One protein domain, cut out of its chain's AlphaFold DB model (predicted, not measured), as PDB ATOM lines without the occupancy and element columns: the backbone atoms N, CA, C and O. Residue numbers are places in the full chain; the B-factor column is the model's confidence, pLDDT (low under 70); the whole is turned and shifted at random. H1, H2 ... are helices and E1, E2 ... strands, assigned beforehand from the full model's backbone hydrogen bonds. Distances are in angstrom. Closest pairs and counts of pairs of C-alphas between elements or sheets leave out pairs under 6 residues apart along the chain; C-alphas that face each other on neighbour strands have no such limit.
ATOM      1  N   SER A 217     216.701 214.969 172.041       93.88
ATOM      2  CA  SER A 217     217.433 215.885 172.928       93.88
ATOM      3  C   SER A 217     217.665 215.308 174.329       93.88
ATOM      4  O   SER A 217     218.343 215.928 175.149       93.88
ATOM      5  N   ARG A 218     217.107 214.128 174.626       95.56
ATOM      6  CA  ARG A 218     217.206 213.486 175.940       95.56
ATOM      7  C   ARG A 218     218.407 212.555 176.028       95.56
ATOM      8  O   ARG A 218     218.807 211.893 175.064       95.56
ATOM      9  N   PHE A 219     218.955 212.488 177.230       96.62
ATOM     10  CA  PHE A 219     220.015 211.585 177.630       96.62
ATOM     11  C   PHE A 219     219.421 210.265 178.104       96.62
ATOM     12  O   PHE A 219     218.568 210.238 178.991       96.62
ATOM     13  N   LEU A 220     219.936 209.168 177.563       95.50
ATOM     14  CA  LEU A 220     219.643 207.826 178.033       95.50
ATOM     15  C   LEU A 220     220.611 207.455 179.160       95.50
ATOM     16  O   LEU A 220     221.816 207.334 178.939       95.50
ATOM     17  N   ILE A 221     220.086 207.258 180.363       95.12
ATOM     18  CA  ILE A 221     220.842 206.856 181.543       95.12
ATOM     19  C   ILE A 221     220.678 205.353 181.756       95.12
ATOM     20  O   ILE A 221     219.568 204.847 181.915       95.12
ATOM     21  N   VAL A 222     221.801 204.642 181.766       92.94
ATOM     22  CA  VAL A 222     221.878 203.199 182.001       92.94
ATOM     23  C   VAL A 222     222.548 202.972 183.348       92.94
ATOM     24  O   VAL A 222     223.701 203.362 183.526       92.94
ATOM     25  N   THR A 223     221.836 202.341 184.275       90.88
ATOM     26  CA  THR A 223     222.342 201.957 185.602       90.88
ATOM     27  C   THR A 223     222.425 200.437 185.729       90.88
ATOM     28  O   THR A 223     221.939 199.708 184.857       90.88
ATOM     29  N   GLU A 224     223.069 199.939 186.785       83.50
ATOM     30  CA  GLU A 224     223.160 198.496 187.043       83.50
ATOM     31  C   GLU A 224     221.834 197.941 187.564       83.50
ATOM     32  O   GLU A 224     221.400 196.873 187.121       83.50
ATOM     33  N   GLY A 225     221.171 198.691 188.449       83.12
ATOM     34  CA  GLY A 225     219.907 198.326 189.071       83.12
ATOM     35  C   GLY A 225     218.788 199.350 188.877       83.12
ATOM     36  O   GLY A 225     219.002 200.533 188.588       83.12
ATOM     37  N   SER A 226     217.557 198.878 189.082       84.00
ATOM     38  CA  SER A 226     216.341 199.699 189.109       84.00
ATOM     39  C   SER A 226     216.308 200.651 190.315       84.00
ATOM     40  O   SER A 226     215.795 201.768 190.190       84.00
ATOM     41  N   SER A 227     216.908 200.254 191.449       87.50
ATOM     42  CA  SER A 227     217.100 201.107 192.637       87.50
ATOM     43  C   SER A 227     217.855 202.386 192.276       87.50
ATOM     44  O   SER A 227     217.377 203.489 192.547       87.50
ATOM     45  N   ASP A 228     218.975 202.262 191.565       90.75
ATOM     46  CA  ASP A 228     219.840 203.386 191.202       90.75
ATOM     47  C   ASP A 228     219.096 204.372 190.300       90.75
ATOM     48  O   ASP A 228     219.093 205.583 190.543       90.75
ATOM     49  N   ALA A 229     218.387 203.856 189.290       90.81
ATOM     50  CA  ALA A 229     217.541 204.664 188.420       90.81
ATOM     51  C   ALA A 229     216.430 205.376 189.210       90.81
ATOM     52  O   ALA A 229     216.125 206.543 188.948       90.81
ATOM     53  N   ALA A 230     215.804 204.705 190.181       91.88
ATOM     54  CA  ALA A 230     214.778 205.298 191.033       91.88
ATOM     55  C   ALA A 230     215.345 206.425 191.912       91.88
ATOM     56  O   ALA A 230     214.762 207.514 191.950       91.88
ATOM     57  N   ILE A 231     216.496 206.198 192.550       94.44
ATOM     58  CA  ILE A 231     217.191 207.174 193.396       94.44
ATOM     59  C   ILE A 231     217.589 208.402 192.578       94.44
ATOM     60  O   ILE A 231     217.240 209.520 192.957       94.44
ATOM     61  N   LEU A 232     218.251 208.219 191.432       94.19
ATOM     62  CA  LEU A 232     218.679 209.328 190.575       94.19
ATOM     63  C   LEU A 232     217.485 210.117 190.044       94.19
ATOM     64  O   LEU A 232     217.462 211.343 190.144       94.19
ATOM     65  N   ARG A 233     216.452 209.433 189.539       94.56
ATOM     66  CA  ARG A 233     215.229 210.085 189.052       94.56
ATOM     67  C   ARG A 233     214.558 210.912 190.149       94.56
ATOM     68  O   ARG A 233     214.070 212.008 189.877       94.56
ATOM     69  N   HIS A 234     214.522 210.411 191.383       95.38
ATOM     70  CA  HIS A 234     213.977 211.160 192.513       95.38
ATOM     71  C   HIS A 234     214.869 212.350 192.896       95.38
ATOM     72  O   HIS A 234     214.358 213.450 193.103       95.38
ATOM     73  N   ALA A 235     216.191 212.165 192.909       94.50
ATOM     74  CA  ALA A 235     217.154 213.219 193.199       94.50
ATOM     75  C   ALA A 235     217.042 214.387 192.207       94.50
ATOM     76  O   ALA A 235     216.977 215.535 192.641       94.50
ATOM     77  N   TRP A 236     216.924 214.121 190.900       93.44
ATOM     78  CA  TRP A 236     216.718 215.166 189.888       93.44
ATOM     79  C   TRP A 236     215.445 215.972 190.142       93.44
ATOM     80  O   TRP A 236     215.489 217.200 190.137       93.44
ATOM     81  N   LYS A 237     214.331 215.301 190.457       94.31
ATOM     82  CA  LYS A 237     213.051 215.966 190.754       94.31
ATOM     83  C   LYS A 237     213.117 216.904 191.961       94.31
ATOM     84  O   LYS A 237     212.342 217.852 192.014       94.31
ATOM     85  N   ILE A 238     214.008 216.650 192.919       95.94
ATOM     86  CA  ILE A 238     214.172 217.496 194.108       95.94
ATOM     87  C   ILE A 238     215.225 218.580 193.873       95.94
ATOM     88  O   ILE A 238     214.997 219.746 194.178       95.94
ATOM     89  N   LEU A 239     216.397 218.196 193.366       95.56
ATOM     90  CA  LEU A 239     217.571 219.066 193.322       95.56
ATOM     91  C   LEU A 239     217.575 219.992 192.106       95.56
ATOM     92  O   LEU A 239     218.108 221.099 192.191       95.56
ATOM     93  N   ARG A 240     217.054 219.525 190.970       96.50
ATOM     94  CA  ARG A 240     217.117 220.198 189.665       96.50
ATOM     95  C   ARG A 240     215.886 219.843 188.809       96.50
ATOM     96  O   ARG A 240     216.030 219.273 187.724       96.50
ATOM     97  N   PRO A 241     214.661 220.155 189.280       97.06
ATOM     98  CA  PRO A 241     213.431 219.790 188.573       97.06
ATOM     99  C   PRO A 241     213.355 220.387 187.164       97.06
ATOM    100  O   PRO A 241     212.742 219.791 186.280       97.06
ATOM    101  N   HIS A 242     214.011 221.529 186.934       96.94
ATOM    102  CA  HIS A 242     213.957 222.261 185.671       96.94
ATOM    103  C   HIS A 242     214.761 221.642 184.522       96.94
ATOM    104  O   HIS A 242     214.678 222.137 183.403       96.94
ATOM    105  N   VAL A 243     215.530 220.582 184.781       97.44
ATOM    106  CA  VAL A 243     216.238 219.782 183.759       97.44
ATOM    107  C   VAL A 243     215.911 218.291 183.858       97.44
ATOM    108  O   VAL A 243     216.484 217.482 183.138       97.44
ATOM    109  N   ALA A 244     215.008 217.887 184.755       97.12
ATOM    110  CA  ALA A 244     214.734 216.472 185.004       97.12
ATOM    111  C   ALA A 244     214.159 215.740 183.771       97.12
ATOM    112  O   ALA A 244     214.358 214.538 183.631       97.12
ATOM    113  N   ASP A 245     213.483 216.460 182.872       96.69
ATOM    114  CA  ASP A 245     212.930 215.968 181.603       96.69
ATOM    115  C   ASP A 245     213.988 215.661 180.530       96.69
ATOM    116  O   ASP A 245     213.658 215.047 179.517       96.69
ATOM    117  N   PHE A 246     215.258 216.025 180.752       97.69
ATOM    118  CA  PHE A 246     216.368 215.633 179.879       97.69
ATOM    119  C   PHE A 246     216.830 214.192 180.088       97.69
ATOM    120  O   PHE A 246     217.618 213.714 179.279       97.69
ATOM    121  N   PHE A 247     216.414 213.504 181.153       96.25
ATOM    122  CA  PHE A 247     217.003 212.220 181.540       96.25
ATOM    123  C   PHE A 247     215.977 211.088 181.503       96.25
ATOM    124  O   PHE A 247     215.133 210.961 182.392       96.25
ATOM    125  N   ASP A 248     216.116 210.217 180.508       93.56
ATOM    126  CA  ASP A 248     215.375 208.966 180.419       93.56
ATOM    127  C   ASP A 248     216.225 207.838 181.007       93.56
ATOM    128  O   ASP A 248     217.381 207.653 180.641       93.56
ATOM    129  N   PHE A 249     215.660 207.067 181.931       91.38
ATOM    130  CA  PHE A 249     216.365 205.967 182.588       91.38
ATOM    131  C   PHE A 249     215.909 204.639 182.001       91.38
ATOM    132  O   PHE A 249     214.705 204.378 181.947       91.38
ATOM    133  N   VAL A 250     216.865 203.803 181.600       85.69
ATOM    134  CA  VAL A 250     216.584 202.455 181.099       85.69
ATOM    135  C   VAL A 250     216.094 201.581 182.243       85.69
ATOM    136  O   VAL A 250     216.770 201.445 183.261       85.69
ATOM    137  N   ASP A 251     214.931 200.969 182.047       73.75
ATOM    138  CA  ASP A 251     214.455 199.894 182.904       73.75
ATOM    139  C   ASP A 251     215.060 198.563 182.433       73.75
ATOM    140  O   ASP A 251     214.929 198.175 181.271       73.75
ATOM    141  N   MET A 252     215.773 197.893 183.334       68.25
ATOM    142  CA  MET A 252     216.445 196.620 183.068       68.25
ATOM    143  C   MET A 252     215.586 195.415 183.507       68.25
ATOM    144  O   MET A 252     216.032 194.277 183.352       68.25
ATOM    145  N   GLU A 253     214.381 195.636 184.052       62.22
ATOM    146  CA  GLU A 253     213.484 194.589 184.564       62.22
ATOM    147  C   GLU A 253     212.371 194.204 183.572       62.22
ATOM    148  O   GLU A 253     212.144 193.013 183.344       62.22
ATOM    149  N   GLU A 254     211.688 195.172 182.947       52.38
ATOM    150  CA  GLU A 254     210.510 194.917 182.101       52.38
ATOM    151  C   GLU A 254     210.821 195.036 180.593       52.38
ATOM    152  O   GLU A 254     211.386 196.018 180.121       52.38
ATOM    153  N   GLY A 255     210.467 194.011 179.800       53.22
ATOM    154  CA  GLY A 255     210.698 193.997 178.341       53.22
ATOM    155  C   GLY A 255     212.160 193.800 177.916       53.22
ATOM    156  O   GLY A 255     212.495 193.931 176.736       53.22
ATOM    157  N   TYR A 256     213.028 193.463 178.867       59.28
ATOM    158  CA  TYR A 256     214.465 193.444 178.677       59.28
ATOM    159  C   TYR A 256     214.975 192.086 178.130       59.28
ATOM    160  O   TYR A 256     214.774 191.044 178.760       59.28
ATOM    161  N   PRO A 257     215.646 192.045 176.958       56.38
ATOM    162  CA  PRO A 257     215.944 190.788 176.263       56.38
ATOM    163  C   PRO A 257     217.200 190.054 176.757       56.38
ATOM    164  O   PRO A 257     217.474 188.955 176.271       56.38
ATOM    165  N   PHE A 258     217.978 190.619 177.690       55.97
ATOM    166  CA  PHE A 258     219.177 189.961 178.221       55.97
ATOM    167  C   PHE A 258     218.993 189.619 179.722       55.97
ATOM    168  O   PHE A 258     218.782 190.470 180.575       55.97
ATOM    169  N   SER A 259     218.989 188.340 180.087       44.19
ATOM    170  CA  SER A 259     218.870 187.910 181.489       44.19
ATOM    171  C   SER A 259     220.231 187.458 182.036       44.19
ATOM    172  O   SER A 259     220.987 186.775 181.342       44.19
ATOM    173  N   GLY A 260     220.553 187.831 183.285       45.97
ATOM    174  CA  GLY A 260     221.751 187.387 184.023       45.97
ATOM    175  C   GLY A 260     222.803 188.470 184.332       45.97
ATOM    176  O   GLY A 260     222.770 189.578 183.806       45.97
ATOM    177  N   THR A 261     223.770 188.137 185.197       42.91
ATOM    178  CA  THR A 261     224.937 188.977 185.550       42.91
ATOM    179  C   THR A 261     225.832 189.224 184.326       42.91
ATOM    180  O   THR A 261     226.213 188.275 183.635       42.91
ATOM    181  N   GLY A 262     226.192 190.484 184.049       56.59
ATOM    182  CA  GLY A 262     226.860 190.913 182.801       56.59
ATOM    183  C   GLY A 262     225.944 191.641 181.807       56.59
ATOM    184  O   GLY A 262     226.286 191.786 180.628       56.59
ATOM    185  N   ASN A 263     224.791 192.088 182.300       74.44
ATOM    186  CA  ASN A 263     223.696 192.612 181.507       74.44
ATOM    187  C   ASN A 263     224.012 193.941 180.815       74.44
ATOM    188  O   ASN A 263     223.900 194.089 179.596       74.44
ATOM    189  N   VAL A 264     224.532 194.881 181.604       84.62
ATOM    190  CA  VAL A 264     224.874 196.231 181.150       84.62
ATOM    191  C   VAL A 264     225.921 196.181 180.039       84.62
ATOM    192  O   VAL A 264     225.758 196.838 179.017       84.62
ATOM    193  N   TYR A 265     226.952 195.335 180.156       88.56
ATOM    194  CA  TYR A 265     227.980 195.211 179.114       88.56
ATOM    195  C   TYR A 265     227.391 194.805 177.754       88.56
ATOM    196  O   TYR A 265     227.726 195.400 176.729       88.56
ATOM    197  N   ARG A 266     226.502 193.800 177.722       87.56
ATOM    198  CA  ARG A 266     225.845 193.362 176.477       87.56
ATOM    199  C   ARG A 266     224.915 194.433 175.926       87.56
ATOM    200  O   ARG A 266     224.907 194.644 174.715       87.56
ATOM    201  N   PHE A 267     224.214 195.146 176.799       88.75
ATOM    202  CA  PHE A 267     223.394 196.288 176.417       88.75
ATOM    203  C   PHE A 267     224.214 197.396 175.756       88.75
ATOM    204  O   PHE A 267     223.880 197.828 174.655       88.75
ATOM    205  N   VAL A 268     225.340 197.788 176.363       92.19
ATOM    206  CA  VAL A 268     226.266 198.779 175.794       92.19
ATOM    207  C   VAL A 268     226.754 198.331 174.413       92.19
ATOM    208  O   VAL A 268     226.748 199.126 173.476       92.19
ATOM    209  N   GLN A 269     227.128 197.055 174.247       92.56
ATOM    210  CA  GLN A 269     227.496 196.518 172.929       92.56
ATOM    211  C   GLN A 269     226.345 196.623 171.919       92.56
ATOM    212  O   GLN A 269     226.585 196.972 170.764       92.56
ATOM    213  N   GLY A 270     225.112 196.350 172.352       92.25
ATOM    214  CA  GLY A 270     223.901 196.524 171.551       92.25
ATOM    215  C   GLY A 270     223.737 197.964 171.066       92.25
ATOM    216  O   GLY A 270     223.660 198.184 169.857       92.25
ATOM    217  N   LEU A 271     223.783 198.938 171.980       93.25
ATOM    218  CA  LEU A 271     223.683 200.372 171.672       93.25
ATOM    219  C   LEU A 271     224.754 200.839 170.674       93.25
ATOM    220  O   LEU A 271     224.452 201.579 169.737       93.25
ATOM    221  N   ILE A 272     225.992 200.361 170.836       95.19
ATOM    222  CA  ILE A 272     227.083 200.634 169.890       95.19
ATOM    223  C   ILE A 272     226.767 200.028 168.517       95.19
ATOM    224  O   ILE A 272     226.933 200.694 167.498       95.19
ATOM    225  N   SER A 273     226.301 198.775 168.475       95.25
ATOM    226  CA  SER A 273     226.063 198.047 167.221       95.25
ATOM    227  C   SER A 273     224.979 198.678 166.345       95.25
ATOM    228  O   SER A 273     225.091 198.638 165.122       95.25
ATOM    229  N   ILE A 274     223.975 199.306 166.961       94.50
ATOM    230  CA  ILE A 274     222.896 200.008 166.255       94.50
ATOM    231  C   ILE A 274     223.217 201.482 165.990       94.50
ATOM    232  O   ILE A 274     222.403 202.170 165.385       94.50
ATOM    233  N   SER A 275     224.383 201.971 166.432       94.50
ATOM    234  CA  SER A 275     224.764 203.386 166.348       94.50
ATOM    235  C   SER A 275     223.689 204.305 166.936       94.50
ATOM    236  O   SER A 275     223.144 205.155 166.236       94.50
ATOM    237  N   VAL A 276     223.345 204.100 168.214       93.25
ATOM    238  CA  VAL A 276     222.335 204.920 168.906       93.25
ATOM    239  C   VAL A 276     222.635 206.418 168.754       93.25
ATOM    240  O   VAL A 276     223.788 206.840 168.859       93.25
ATOM    241  N   GLN A 277     221.600 207.215 168.476       92.06
ATOM    242  CA  GLN A 277     221.743 208.651 168.208       92.06
ATOM    243  C   GLN A 277     221.660 209.501 169.485       92.06
ATOM    244  O   GLN A 277     222.389 210.482 169.608       92.06
ATOM    245  N   ASN A 278     220.855 209.090 170.473       92.62
ATOM    246  CA  ASN A 278     220.763 209.760 171.772       92.62
ATOM    247  C   ASN A 278     222.110 209.828 172.495       92.62
ATOM    248  O   ASN A 278     222.921 208.904 172.410       92.62
ATOM    249  N   ASN A 279     222.313 210.882 173.284       95.88
ATOM    250  CA  ASN A 279     223.417 210.914 174.234       95.88
ATOM    251  C   ASN A 279     223.198 209.840 175.307       95.88
ATOM    252  O   ASN A 279     222.137 209.796 175.921       95.88
ATOM    253  N   VAL A 280     224.188 208.981 175.554       96.50
ATOM    254  CA  VAL A 280     224.067 207.885 176.529       96.50
ATOM    255  C   VAL A 280     225.082 208.044 177.646       96.50
ATOM    256  O   VAL A 280     226.281 208.205 177.402       96.50
ATOM    257  N   LEU A 281     224.607 207.907 178.878       96.25
ATOM    258  CA  LEU A 281     225.435 207.795 180.064       96.25
ATOM    259  C   LEU A 281     225.232 206.427 180.701       96.25
ATOM    260  O   LEU A 281     224.131 206.089 181.120       96.25
ATOM    261  N   VAL A 282     226.302 205.653 180.804       95.50
ATOM    262  CA  VAL A 282     226.306 204.384 181.535       95.50
ATOM    263  C   VAL A 282     226.998 204.625 182.865       95.50
ATOM    264  O   VAL A 282     228.140 205.085 182.869       95.50
ATOM    265  N   LEU A 283     226.311 204.352 183.967       94.88
ATOM    266  CA  LEU A 283     226.774 204.627 185.319       94.88
ATOM    267  C   LEU A 283     226.819 203.337 186.137       94.88
ATOM    268  O   LEU A 283     225.805 202.664 186.288       94.88
ATOM    269  N   PHE A 284     228.003 203.043 186.664       94.50
ATOM    270  CA  PHE A 284     228.264 201.920 187.560       94.50
ATOM    271  C   PHE A 284     228.407 202.387 189.010       94.50
ATOM    272  O   PHE A 284     228.839 203.521 189.267       94.50
ATOM    273  N   ASP A 285     228.112 201.495 189.946       94.19
ATOM    274  CA  ASP A 285     228.391 201.706 191.361       94.19
ATOM    275  C   ASP A 285     229.902 201.775 191.635       94.19
ATOM    276  O   ASP A 285     230.748 201.378 190.827       94.19
ATOM    277  N   ASN A 286     230.268 202.325 192.796       96.00
ATOM    278  CA  ASN A 286     231.658 202.397 193.245       96.00
ATOM    279  C   ASN A 286     232.011 201.226 194.178       96.00
ATOM    280  O   ASN A 286     232.676 201.394 195.207       96.00
ATOM    281  N   ASP A 287     231.544 200.035 193.825       93.50
ATOM    282  CA  ASP A 287     231.877 198.780 194.485       93.50
ATOM    283  C   ASP A 287     232.761 197.890 193.594       93.50
ATOM    284  O   ASP A 287     233.167 198.278 192.495       93.50
ATOM    285  N   ALA A 288     233.116 196.702 194.083       91.56
ATOM    286  CA  ALA A 288     234.003 195.804 193.353       91.56
ATOM    287  C   ALA A 288     233.407 195.292 192.023       91.56
ATOM    288  O   ALA A 288     234.160 195.067 191.069       91.56
ATOM    289  N   GLU A 289     232.089 195.082 191.939       88.88
ATOM    290  CA  GLU A 289     231.426 194.591 190.723       88.88
ATOM    291  C   GLU A 289     231.258 195.716 189.697       88.88
ATOM    292  O   GLU A 289     231.668 195.553 188.539       88.88
ATOM    293  N   GLY A 290     230.774 196.876 190.134       91.81
ATOM    294  CA  GLY A 290     230.625 198.079 189.326       91.81
ATOM    295  C   GLY A 290     231.956 198.543 188.744       91.81
ATOM    296  O   GLY A 290     232.051 198.796 187.541       91.81
ATOM    297  N   VAL A 291     233.046 198.532 189.526       94.00
ATOM    298  CA  VAL A 291     234.400 198.831 189.018       94.00
ATOM    299  C   VAL A 291     234.847 197.818 187.960       94.00
ATOM    300  O   VAL A 291     235.398 198.210 186.927       94.00
ATOM    301  N   ALA A 292     234.599 196.522 188.164       91.62
ATOM    302  CA  ALA A 292     234.960 195.500 187.182       91.62
ATOM    303  C   ALA A 292     234.179 195.666 185.864       91.62
ATOM    304  O   ALA A 292     234.761 195.554 184.778       91.62
ATOM    305  N   ASN A 293     232.879 195.961 185.940       91.19
ATOM    306  CA  ASN A 293     232.032 196.210 184.774       91.19
ATOM    307  C   ASN A 293     232.392 197.523 184.064       91.19
ATOM    308  O   ASN A 293     232.445 197.553 182.830       91.19
ATOM    309  N   TYR A 294     232.709 198.574 184.820       94.31
ATOM    310  CA  TYR A 294     233.221 199.845 184.319       94.31
ATOM    311  C   TYR A 294     234.500 199.650 183.496       94.31
ATOM    312  O   TYR A 294     234.532 200.026 182.322       94.31
ATOM    313  N   GLU A 295     235.524 198.995 184.053       94.06
ATOM    314  CA  GLU A 295     236.789 198.743 183.346       94.06
ATOM    315  C   GLU A 295     236.586 197.863 182.107       94.06
ATOM    316  O   GLU A 295     237.148 198.115 181.037       94.06
ATOM    317  N   ARG A 296     235.692 196.875 182.200       92.19
ATOM    318  CA  ARG A 296     235.308 196.049 181.054       92.19
ATOM    319  C   ARG A 296     234.649 196.875 179.942       92.19
ATOM    320  O   ARG A 296     234.970 196.672 178.771       92.19
ATOM    321  N   CYS A 297     233.745 197.795 180.278       92.69
ATOM    322  CA  CYS A 297     233.071 198.664 179.309       92.69
ATOM    323  C   CYS A 297     234.006 199.730 178.728       92.69
ATOM    324  O   CYS A 297     233.881 200.061 177.552       92.69
ATOM    325  N   ARG A 298     234.981 200.230 179.496       91.56
ATOM    326  CA  ARG A 298     236.007 201.159 178.992       91.56
ATOM    327  C   ARG A 298     236.883 200.570 177.896       91.56
ATOM    328  O   ARG A 298     237.402 201.322 177.077       91.56
ATOM    329  N   GLY A 299     237.037 199.246 177.864       90.88
ATOM    330  CA  GLY A 299     237.712 198.546 176.771       90.88
ATOM    331  C   GLY A 299     236.954 198.592 175.438       90.88
ATOM    332  O   GLY A 299     237.515 198.222 174.406       90.88
ATOM    333  N   LEU A 300     235.690 199.031 175.428       93.50
ATOM    334  CA  LEU A 300     234.896 199.176 174.212       93.50
ATOM    335  C   LEU A 300     235.234 200.477 173.481       93.50
ATOM    336  O   LEU A 300     235.399 201.541 174.077       93.50
ATOM    337  N   LYS A 301     235.224 200.414 172.147       94.69
ATOM    338  CA  LYS A 301     235.202 201.610 171.306       94.69
ATOM    339  C   LYS A 301     233.783 202.185 171.293       94.69
ATOM    340  O   LYS A 301     232.975 201.823 170.441       94.69
ATOM    341  N   VAL A 302     233.483 203.033 172.271       95.00
ATOM    342  CA  VAL A 302     232.181 203.703 172.402       95.00
ATOM    343  C   VAL A 302     231.994 204.807 171.353       95.00
ATOM    344  O   VAL A 302     232.966 205.331 170.802       95.00
ATOM    345  N   LEU A 303     230.736 205.150 171.070       96.12
ATOM    346  CA  LEU A 303     230.375 206.230 170.147       96.12
ATOM    347  C   LEU A 303     230.683 207.617 170.758       96.12
ATOM    348  O   LEU A 303     230.755 207.743 171.985       96.12
ATOM    349  N   PRO A 304     230.831 208.683 169.945       95.94
ATOM    350  CA  PRO A 304     231.142 210.029 170.443       95.94
ATOM    351  C   PRO A 304     230.131 210.593 171.452       95.94
ATOM    352  O   PRO A 304     230.526 211.337 172.350       95.94
ATOM    353  N   ASN A 305     228.862 210.202 171.327       95.56
ATOM    354  CA  ASN A 305     227.718 210.570 172.167       95.56
ATOM    355  C   ASN A 305     227.516 209.640 173.382       95.56
ATOM    356  O   ASN A 305     226.537 209.781 174.105       95.56
ATOM    357  N   MET A 306     228.425 208.692 173.639       96.88
ATOM    358  CA  MET A 306     228.335 207.780 174.784       96.88
ATOM    359  C   MET A 306     229.451 208.032 175.799       96.88
ATOM    360  O   MET A 306     230.615 208.239 175.436       96.88
ATOM    361  N   ARG A 307     229.131 207.966 177.092       96.81
ATOM    362  CA  ARG A 307     230.111 208.010 178.187       96.81
ATOM    363  C   ARG A 307     229.849 206.895 179.191       96.81
ATOM    364  O   ARG A 307     228.711 206.628 179.556       96.81
ATOM    365  N   ILE A 308     230.933 206.262 179.626       96.56
ATOM    366  CA  ILE A 308     230.946 205.208 180.642       96.56
ATOM    367  C   ILE A 308     231.561 205.815 181.901       96.56
ATOM    368  O   ILE A 308     232.698 206.290 181.852       96.56
ATOM    369  N   LEU A 309     230.821 205.819 183.004       96.38
ATOM    370  CA  LEU A 309     231.192 206.415 184.283       96.38
ATOM    371  C   LEU A 309     230.995 205.419 185.426       96.38
ATOM    372  O   LEU A 309     230.217 204.478 185.317       96.38
ATOM    373  N   LYS A 310     231.673 205.677 186.540       95.38
ATOM    374  CA  LYS A 310     231.386 205.066 187.838       95.38
ATOM    375  C   LYS A 310     231.101 206.166 188.855       95.38
ATOM    376  O   LYS A 310     231.596 207.286 188.682       95.38
ATOM    377  N   LEU A 311     230.364 205.854 189.914       96.69
ATOM    378  CA  LEU A 311     230.194 206.775 191.032       96.69
ATOM    379  C   LEU A 311     231.564 207.164 191.644       96.69
ATOM    380  O   LEU A 311     232.514 206.365 191.645       96.69
ATOM    381  N   PRO A 312     231.718 208.422 192.093       97.19
ATOM    382  CA  PRO A 312     233.023 208.972 192.439       97.19
ATOM    383  C   PRO A 312     233.537 208.464 193.785       97.19
ATOM    384  O   PRO A 312     232.773 208.205 194.707       97.19
ATOM    385  N   ASP A 313     234.857 208.419 193.945       97.69
ATOM    386  CA  ASP A 313     235.439 208.180 195.264       97.69
ATOM    387  C   ASP A 313     235.185 209.388 196.174       97.69
ATOM    388  O   ASP A 313     235.356 210.537 195.755       97.69
ATOM    389  N   LEU A 314     234.836 209.141 197.438       96.94
ATOM    390  CA  LEU A 314     234.649 210.192 198.439       96.94
ATOM    391  C   LEU A 314     235.637 210.032 199.605       96.94
ATOM    392  O   LEU A 314     235.850 208.922 200.101       96.94
ATOM    393  N   PRO A 315     236.202 211.134 200.140       96.62
ATOM    394  CA  PRO A 315     237.053 211.074 201.330       96.62
ATOM    395  C   PRO A 315     236.362 210.421 202.536       96.62
ATOM    396  O   PRO A 315     237.008 209.698 203.292       96.62
ATOM    397  N   ALA A 316     235.048 210.628 202.682       93.81
ATOM    398  CA  ALA A 316     234.237 210.028 203.742       93.81
ATOM    399  C   ALA A 316     234.204 208.489 203.681       93.81
ATOM    400  O   ALA A 316     234.048 207.832 204.708       93.81
ATOM    401  N   PHE A 317     234.409 207.906 202.499       96.25
ATOM    402  CA  PHE A 317     234.382 206.461 202.284       96.25
ATOM    403  C   PHE A 317     235.701 205.763 202.616       96.25
ATOM    404  O   PHE A 317     235.712 204.545 202.752       96.25
ATOM    405  N   ARG A 318     236.793 206.509 202.852       96.88
ATOM    406  CA  ARG A 318     238.092 205.932 203.252       96.88
ATOM    407  C   ARG A 318     238.090 205.296 204.642       96.88
ATOM    408  O   ARG A 318     238.978 204.518 204.978       96.88
ATOM    409  N   SER A 319     237.132 205.678 205.483       95.50
ATOM    410  CA  SER A 319     236.985 205.169 206.847       95.50
ATOM    411  C   SER A 319     235.503 205.029 207.190       95.50
ATOM    412  O   SER A 319     234.968 205.736 208.047       95.50
ATOM    413  N   PHE A 320     234.835 204.118 206.486       95.50
ATOM    414  CA  PHE A 320     233.414 203.838 206.642       95.50
ATOM    415  C   PHE A 320     233.189 202.644 207.569       95.50
ATOM    416  O   PHE A 320     234.026 201.749 207.654       95.50
ATOM    417  N   GLN A 321     232.070 202.626 208.295       95.81
ATOM    418  CA  GLN A 321     231.753 201.515 209.190       95.81
ATOM    419  C   GLN A 321     231.304 200.290 208.389       95.81
ATOM    420  O   GLN A 321     230.360 200.358 207.603       95.81
ATOM    421  N   THR A 322     231.956 199.155 208.615       95.19
ATOM    422  CA  THR A 322     231.727 197.918 207.864       95.19
ATOM    423  C   THR A 322     231.539 196.719 208.783       95.19
ATOM    424  O   THR A 322     232.014 196.724 209.916       95.19
ATOM    425  N   ILE A 323     230.855 195.687 208.294       94.50
ATOM    426  CA  ILE A 323     230.685 194.401 208.974       94.50
ATOM    427  C   ILE A 323     231.350 193.333 208.113       94.50
ATOM    428  O   ILE A 323     230.876 193.039 207.016       94.50
ATOM    429  N   GLY A 324     232.436 192.755 208.616       88.44
ATOM    430  CA  GLY A 324     233.108 191.614 208.002       88.44
ATOM    431  C   GLY A 324     232.981 190.337 208.837       88.44
ATOM    432  O   GLY A 324     232.320 190.335 209.879       88.44
ATOM    433  N   PRO A 325     233.677 189.256 208.439       84.12
ATOM    434  CA  PRO A 325     233.702 187.992 209.184       84.12
ATOM    435  C   PRO A 325     234.165 188.140 210.641       84.12
ATOM    436  O   PRO A 325     233.752 187.376 211.507       84.12
ATOM    437  N   ASN A 326     234.998 189.151 210.912       85.25
ATOM    438  CA  ASN A 326     235.566 189.434 212.231       85.25
ATOM    439  C   ASN A 326     234.770 190.487 213.030       85.25
ATOM    440  O   ASN A 326     235.254 190.965 214.054       85.25
ATOM    441  N   GLY A 327     233.569 190.866 212.578       90.56
ATOM    442  CA  GLY A 327     232.716 191.862 213.234       90.56
ATOM    443  C   GLY A 327     232.802 193.263 212.619       90.56
ATOM    444  O   GLY A 327     233.109 193.417 211.435       90.56
ATOM    445  N   GLU A 328     232.468 194.281 213.421       94.38
ATOM    446  CA  GLU A 328     232.453 195.686 212.993       94.38
ATOM    447  C   GLU A 328     233.856 196.304 212.982       94.38
ATOM    448  O   GLU A 328     234.593 196.252 213.967       94.38
ATOM    449  N   LEU A 329     234.212 196.926 211.861       94.44
ATOM    450  CA  LEU A 329     235.489 197.600 211.640       94.44
ATOM    451  C   LEU A 329     235.299 198.784 210.696       94.44
ATOM    452  O   LEU A 329     234.427 198.766 209.825       94.44
ATOM    453  N   LYS A 330     236.168 199.791 210.818       94.38
ATOM    454  CA  LYS A 330     236.280 200.828 209.792       94.38
ATOM    455  C   LYS A 330     237.183 200.360 208.656       94.38
ATOM    456  O   LYS A 330     238.287 199.887 208.917       94.38
ATOM    457  N   ALA A 331     236.738 200.546 207.421       94.75
ATOM    458  CA  ALA A 331     237.495 200.211 206.221       94.75
ATOM    459  C   ALA A 331     237.267 201.255 205.119       94.75
ATOM    460  O   ALA A 331     236.319 202.041 205.185       94.75
ATOM    461  N   ASP A 332     238.149 201.257 204.121       95.94
ATOM    462  CA  ASP A 332     237.923 201.994 202.879       95.94
ATOM    463  C   ASP A 332     236.951 201.203 202.003       95.94
ATOM    464  O   ASP A 332     237.209 200.033 201.707       95.94
ATOM    465  N   ILE A 333     235.837 201.827 201.623       96.44
ATOM    466  CA  ILE A 333     234.817 201.221 200.758       96.44
ATOM    467  C   ILE A 333     234.872 201.742 199.314       96.44
ATOM    468  O   ILE A 333     234.127 201.232 198.477       96.44
ATOM    469  N   ASN A 334     235.738 202.715 198.997       97.12
ATOM    470  CA  ASN A 334     235.886 203.223 197.629       97.12
ATOM    471  C   ASN A 334     236.353 202.109 196.688       97.12
ATOM    472  O   ASN A 334     237.372 201.463 196.937       97.12
ATOM    473  N   GLY A 335     235.603 201.892 195.609       95.75
ATOM    474  CA  GLY A 335     235.856 200.839 194.628       95.75
ATOM    475  C   GLY A 335     235.717 199.420 195.179       95.75
ATOM    476  O   GLY A 335     236.238 198.485 194.576       95.75
ATOM    477  N   ARG A 336     235.086 199.257 196.349       94.88
ATOM    478  CA  ARG A 336     234.969 197.965 197.044       94.88
ATOM    479  C   ARG A 336     233.541 197.648 197.452       94.88
ATOM    480  O   ARG A 336     233.074 196.553 197.183       94.88
ATOM    481  N   GLY A 337     232.833 198.608 198.045       93.06
ATOM    482  CA  GLY A 337     231.481 198.380 198.566       93.06
ATOM    483  C   GLY A 337     230.588 199.618 198.602       93.06
ATOM    484  O   GLY A 337     229.627 199.634 199.367       93.06
ATOM    485  N   ALA A 338     230.922 200.675 197.855       95.38
ATOM    486  CA  ALA A 338     230.146 201.910 197.838       95.38
ATOM    487  C   ALA A 338     229.106 201.910 196.703       95.38
ATOM    488  O   ALA A 338     229.364 202.434 195.617       95.38
ATOM    489  N   ALA A 339     227.923 201.368 196.993       93.81
ATOM    490  CA  ALA A 339     226.730 201.501 196.152       93.81
ATOM    491  C   ALA A 339     226.131 202.920 196.220       93.81
ATOM    492  O   ALA A 339     226.483 203.707 197.109       93.81
ATOM    493  N   ILE A 340     225.202 203.253 195.323       94.06
ATOM    494  CA  ILE A 340     224.552 204.570 195.263       94.06
ATOM    495  C   ILE A 340     223.894 205.006 196.584       94.06
ATOM    496  O   ILE A 340     223.942 206.188 196.937       94.06
ATOM    497  N   GLU A 341     223.361 204.080 197.382       94.12
ATOM    498  CA  GLU A 341     222.775 204.382 198.691       94.12
ATOM    499  C   GLU A 341     223.804 204.987 199.660       94.12
ATOM    500  O   GLU A 341     223.438 205.767 200.538       94.12
ATOM    501  N   CYS A 342     225.100 204.703 199.473       95.00
ATOM    502  CA  CYS A 342     226.180 205.278 200.281       95.00
ATOM    503  C   CYS A 342     226.331 206.793 200.097       95.00
ATOM    504  O   CYS A 342     226.890 207.460 200.967       95.00
ATOM    505  N   TYR A 343     225.841 207.340 198.983       94.62
ATOM    506  CA  TYR A 343     225.910 208.766 198.647       94.62
ATOM    507  C   TYR A 343     224.713 209.554 199.185       94.62
ATOM    508  O   TYR A 343     224.661 210.777 199.054       94.62
ATOM    509  N   LEU A 344     223.748 208.866 199.795       92.25
ATOM    510  CA  LEU A 344     222.623 209.497 200.466       92.25
ATOM    511  C   LEU A 344     223.051 210.023 201.841       92.25
ATOM    512  O   LEU A 344     224.106 209.673 202.372       92.25
ATOM    513  N   ASN A 345     222.225 210.883 202.439       87.50
ATOM    514  CA  ASN A 345     222.468 211.412 203.782       87.50
ATOM    515  C   ASN A 345     222.227 210.325 204.848       87.50
ATOM    516  O   ASN A 345     221.182 210.295 205.500       87.50
ATOM    517  N   LEU A 346     223.176 209.394 204.958       89.19
ATOM    518  CA  LEU A 346     223.115 208.230 205.833       89.19
ATOM    519  C   LEU A 346     223.247 208.612 207.310       89.19
ATOM    520  O   LEU A 346     223.975 209.532 207.682       89.19
ATOM    521  N   ASP A 347     222.571 207.853 208.173       90.44
ATOM    522  CA  ASP A 347     222.705 208.007 209.617       90.44
ATOM    523  C   ASP A 347     223.996 207.358 210.161       90.44
ATOM    524  O   ASP A 347     224.719 206.626 209.480       90.44
ATOM    525  N   THR A 348     224.289 207.583 211.445       87.00
ATOM    526  CA  THR A 348     225.491 207.034 212.098       87.00
ATOM    527  C   THR A 348     225.463 205.509 212.279       87.00
ATOM    528  O   THR A 348     226.465 204.914 212.696       87.00
ATOM    529  N   LYS A 349     224.321 204.859 212.037       90.44
ATOM    530  CA  LYS A 349     224.132 203.407 212.145       90.44
ATOM    531  C   LYS A 349     224.346 202.698 210.813       90.44
ATOM    532  O   LYS A 349     224.475 201.480 210.836       90.44
ATOM    533  N   ALA A 350     224.436 203.415 209.695       93.62
ATOM    534  CA  ALA A 350     224.709 202.818 208.397       93.62
ATOM    535  C   ALA A 350     226.011 201.999 208.412       93.62
ATOM    536  O   ALA A 350     227.028 202.416 208.979       93.62
ATOM    537  N   ARG A 351     225.959 200.803 207.820       93.88
ATOM    538  CA  ARG A 351     227.076 199.859 207.710       93.88
ATOM    539  C   ARG A 351     227.081 199.245 206.318       93.88
ATOM    540  O   ARG A 351     226.024 198.849 205.838       93.88
ATOM    541  N   VAL A 352     228.262 199.071 205.735       94.12
ATOM    542  CA  VAL A 352     228.449 198.183 204.576       94.12
ATOM    543  C   VAL A 352     228.798 196.787 205.086       94.12
ATOM    544  O   VAL A 352     229.686 196.636 205.923       94.12
ATOM    545  N   ARG A 353     228.095 195.746 204.634       92.88
ATOM    546  CA  ARG A 353     228.380 194.358 205.029       92.88
ATOM    547  C   ARG A 353     229.074 193.627 203.890       92.88
ATOM    548  O   ARG A 353     228.485 193.464 202.830       92.88
ATOM    549  N   TRP A 354     230.267 193.112 204.157       89.62
ATOM    550  CA  TRP A 354     230.991 192.253 203.226       89.62
ATOM    551  C   TRP A 354     230.307 190.886 203.145       89.62
ATOM    552  O   TRP A 354     230.104 190.228 204.169       89.62
TER     553      TRP A 354
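What this domain is: This is residues 217 to 354 of the 364 residues of the protein "HEPN_Toprim_N domain-containing protein" of Mesorhizobium sp (UniProt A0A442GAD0). A parallel four-stranded sheet, in the order E2 E1 E3 E4, has H3 and H4 over one face and H1 over the other, making three layers. The hairpin E5 and E6 makes a small second part at one end of the longest axis, reached from E4 through H5, with residues 352 to 353 paired beside E5. The printed part has 138 residues, with six named helices and six named strands in the order E1 H1 H2 E2 H3 E3 H4 E4 H5 E5 E6 H6. The class is mixed, helices and strands; the whole is compact, with a radius of gyration of the C-alphas of 16.3 A and spans of 49 by 34 by 27 A.

How they stand to each other: E1, residues 219 to 222, and E2, residues 247 to 249, are parallel neighbours, with N 221 and O 248 2.7 A apart. Between them in the chain, H1, residues 226 to 239, is on the sheet at a height of 9.5 A; its closest C-alphas to E2 are those of Ala 229 and Phe 249, 6.1 A apart. H2, residues 241 to 246, forms a helical hairpin with H1, closest at the C-alphas of Trp 236 and Ala 244, 5.4 A. The strand-helix-strand unit E1, H1 H2, E2, two parallel strands joined through helices, has a right-handed crossover. H3, residues 263 to 273, lies over E3, residues 279 to 284, at a height of 10.0 A; N 281 of E3 and O 220 of E1 are 2.8 A apart. E2, H3, E3 is a split unit, with E1 between its strands, and is right-handed. H4, residues 288 to 298, touches H3 at a shallow tilt of 11 degrees, the same way, closest at the C-alphas of Tyr 265 and Cys 297, 6.2 A. E4, residues 306 to 310, follows in a third right-handed unit, E3, H4, E4, with N 309 and O 282 2.8 A apart. E5, residues 320 to 324, and E6, residues 327 to 331, are antiparallel, with N 322 and O 329 2.8 A apart. Every O i to N i+4 pair is within hydrogen-bond range in H1, H3 and H4; H2 has 0 of 2 and H5, residues 315 to 319, 0 of 1, against 2 of 3 and 1 of 2 O i to N i+3 pairs.

Where its parts are: E1 begins at C-alpha 219 (220.015, 211.585, 177.630). H1 is 19.9 A long, E3 16.8 A, and H3 and H4 15.5 A each. H6, residues 340 to 343, ends at C-alpha 343 (225.910, 208.766, 198.647).

The domain as a whole: The C-alphas farthest apart, of Ser 217 and Asn 326, are 50.7 A apart. The printed part has no cut. The link E2 to H3, 13 residues, is long. The mean pLDDT of the printed part is 90.0, and residues 252 to 262 are under 70.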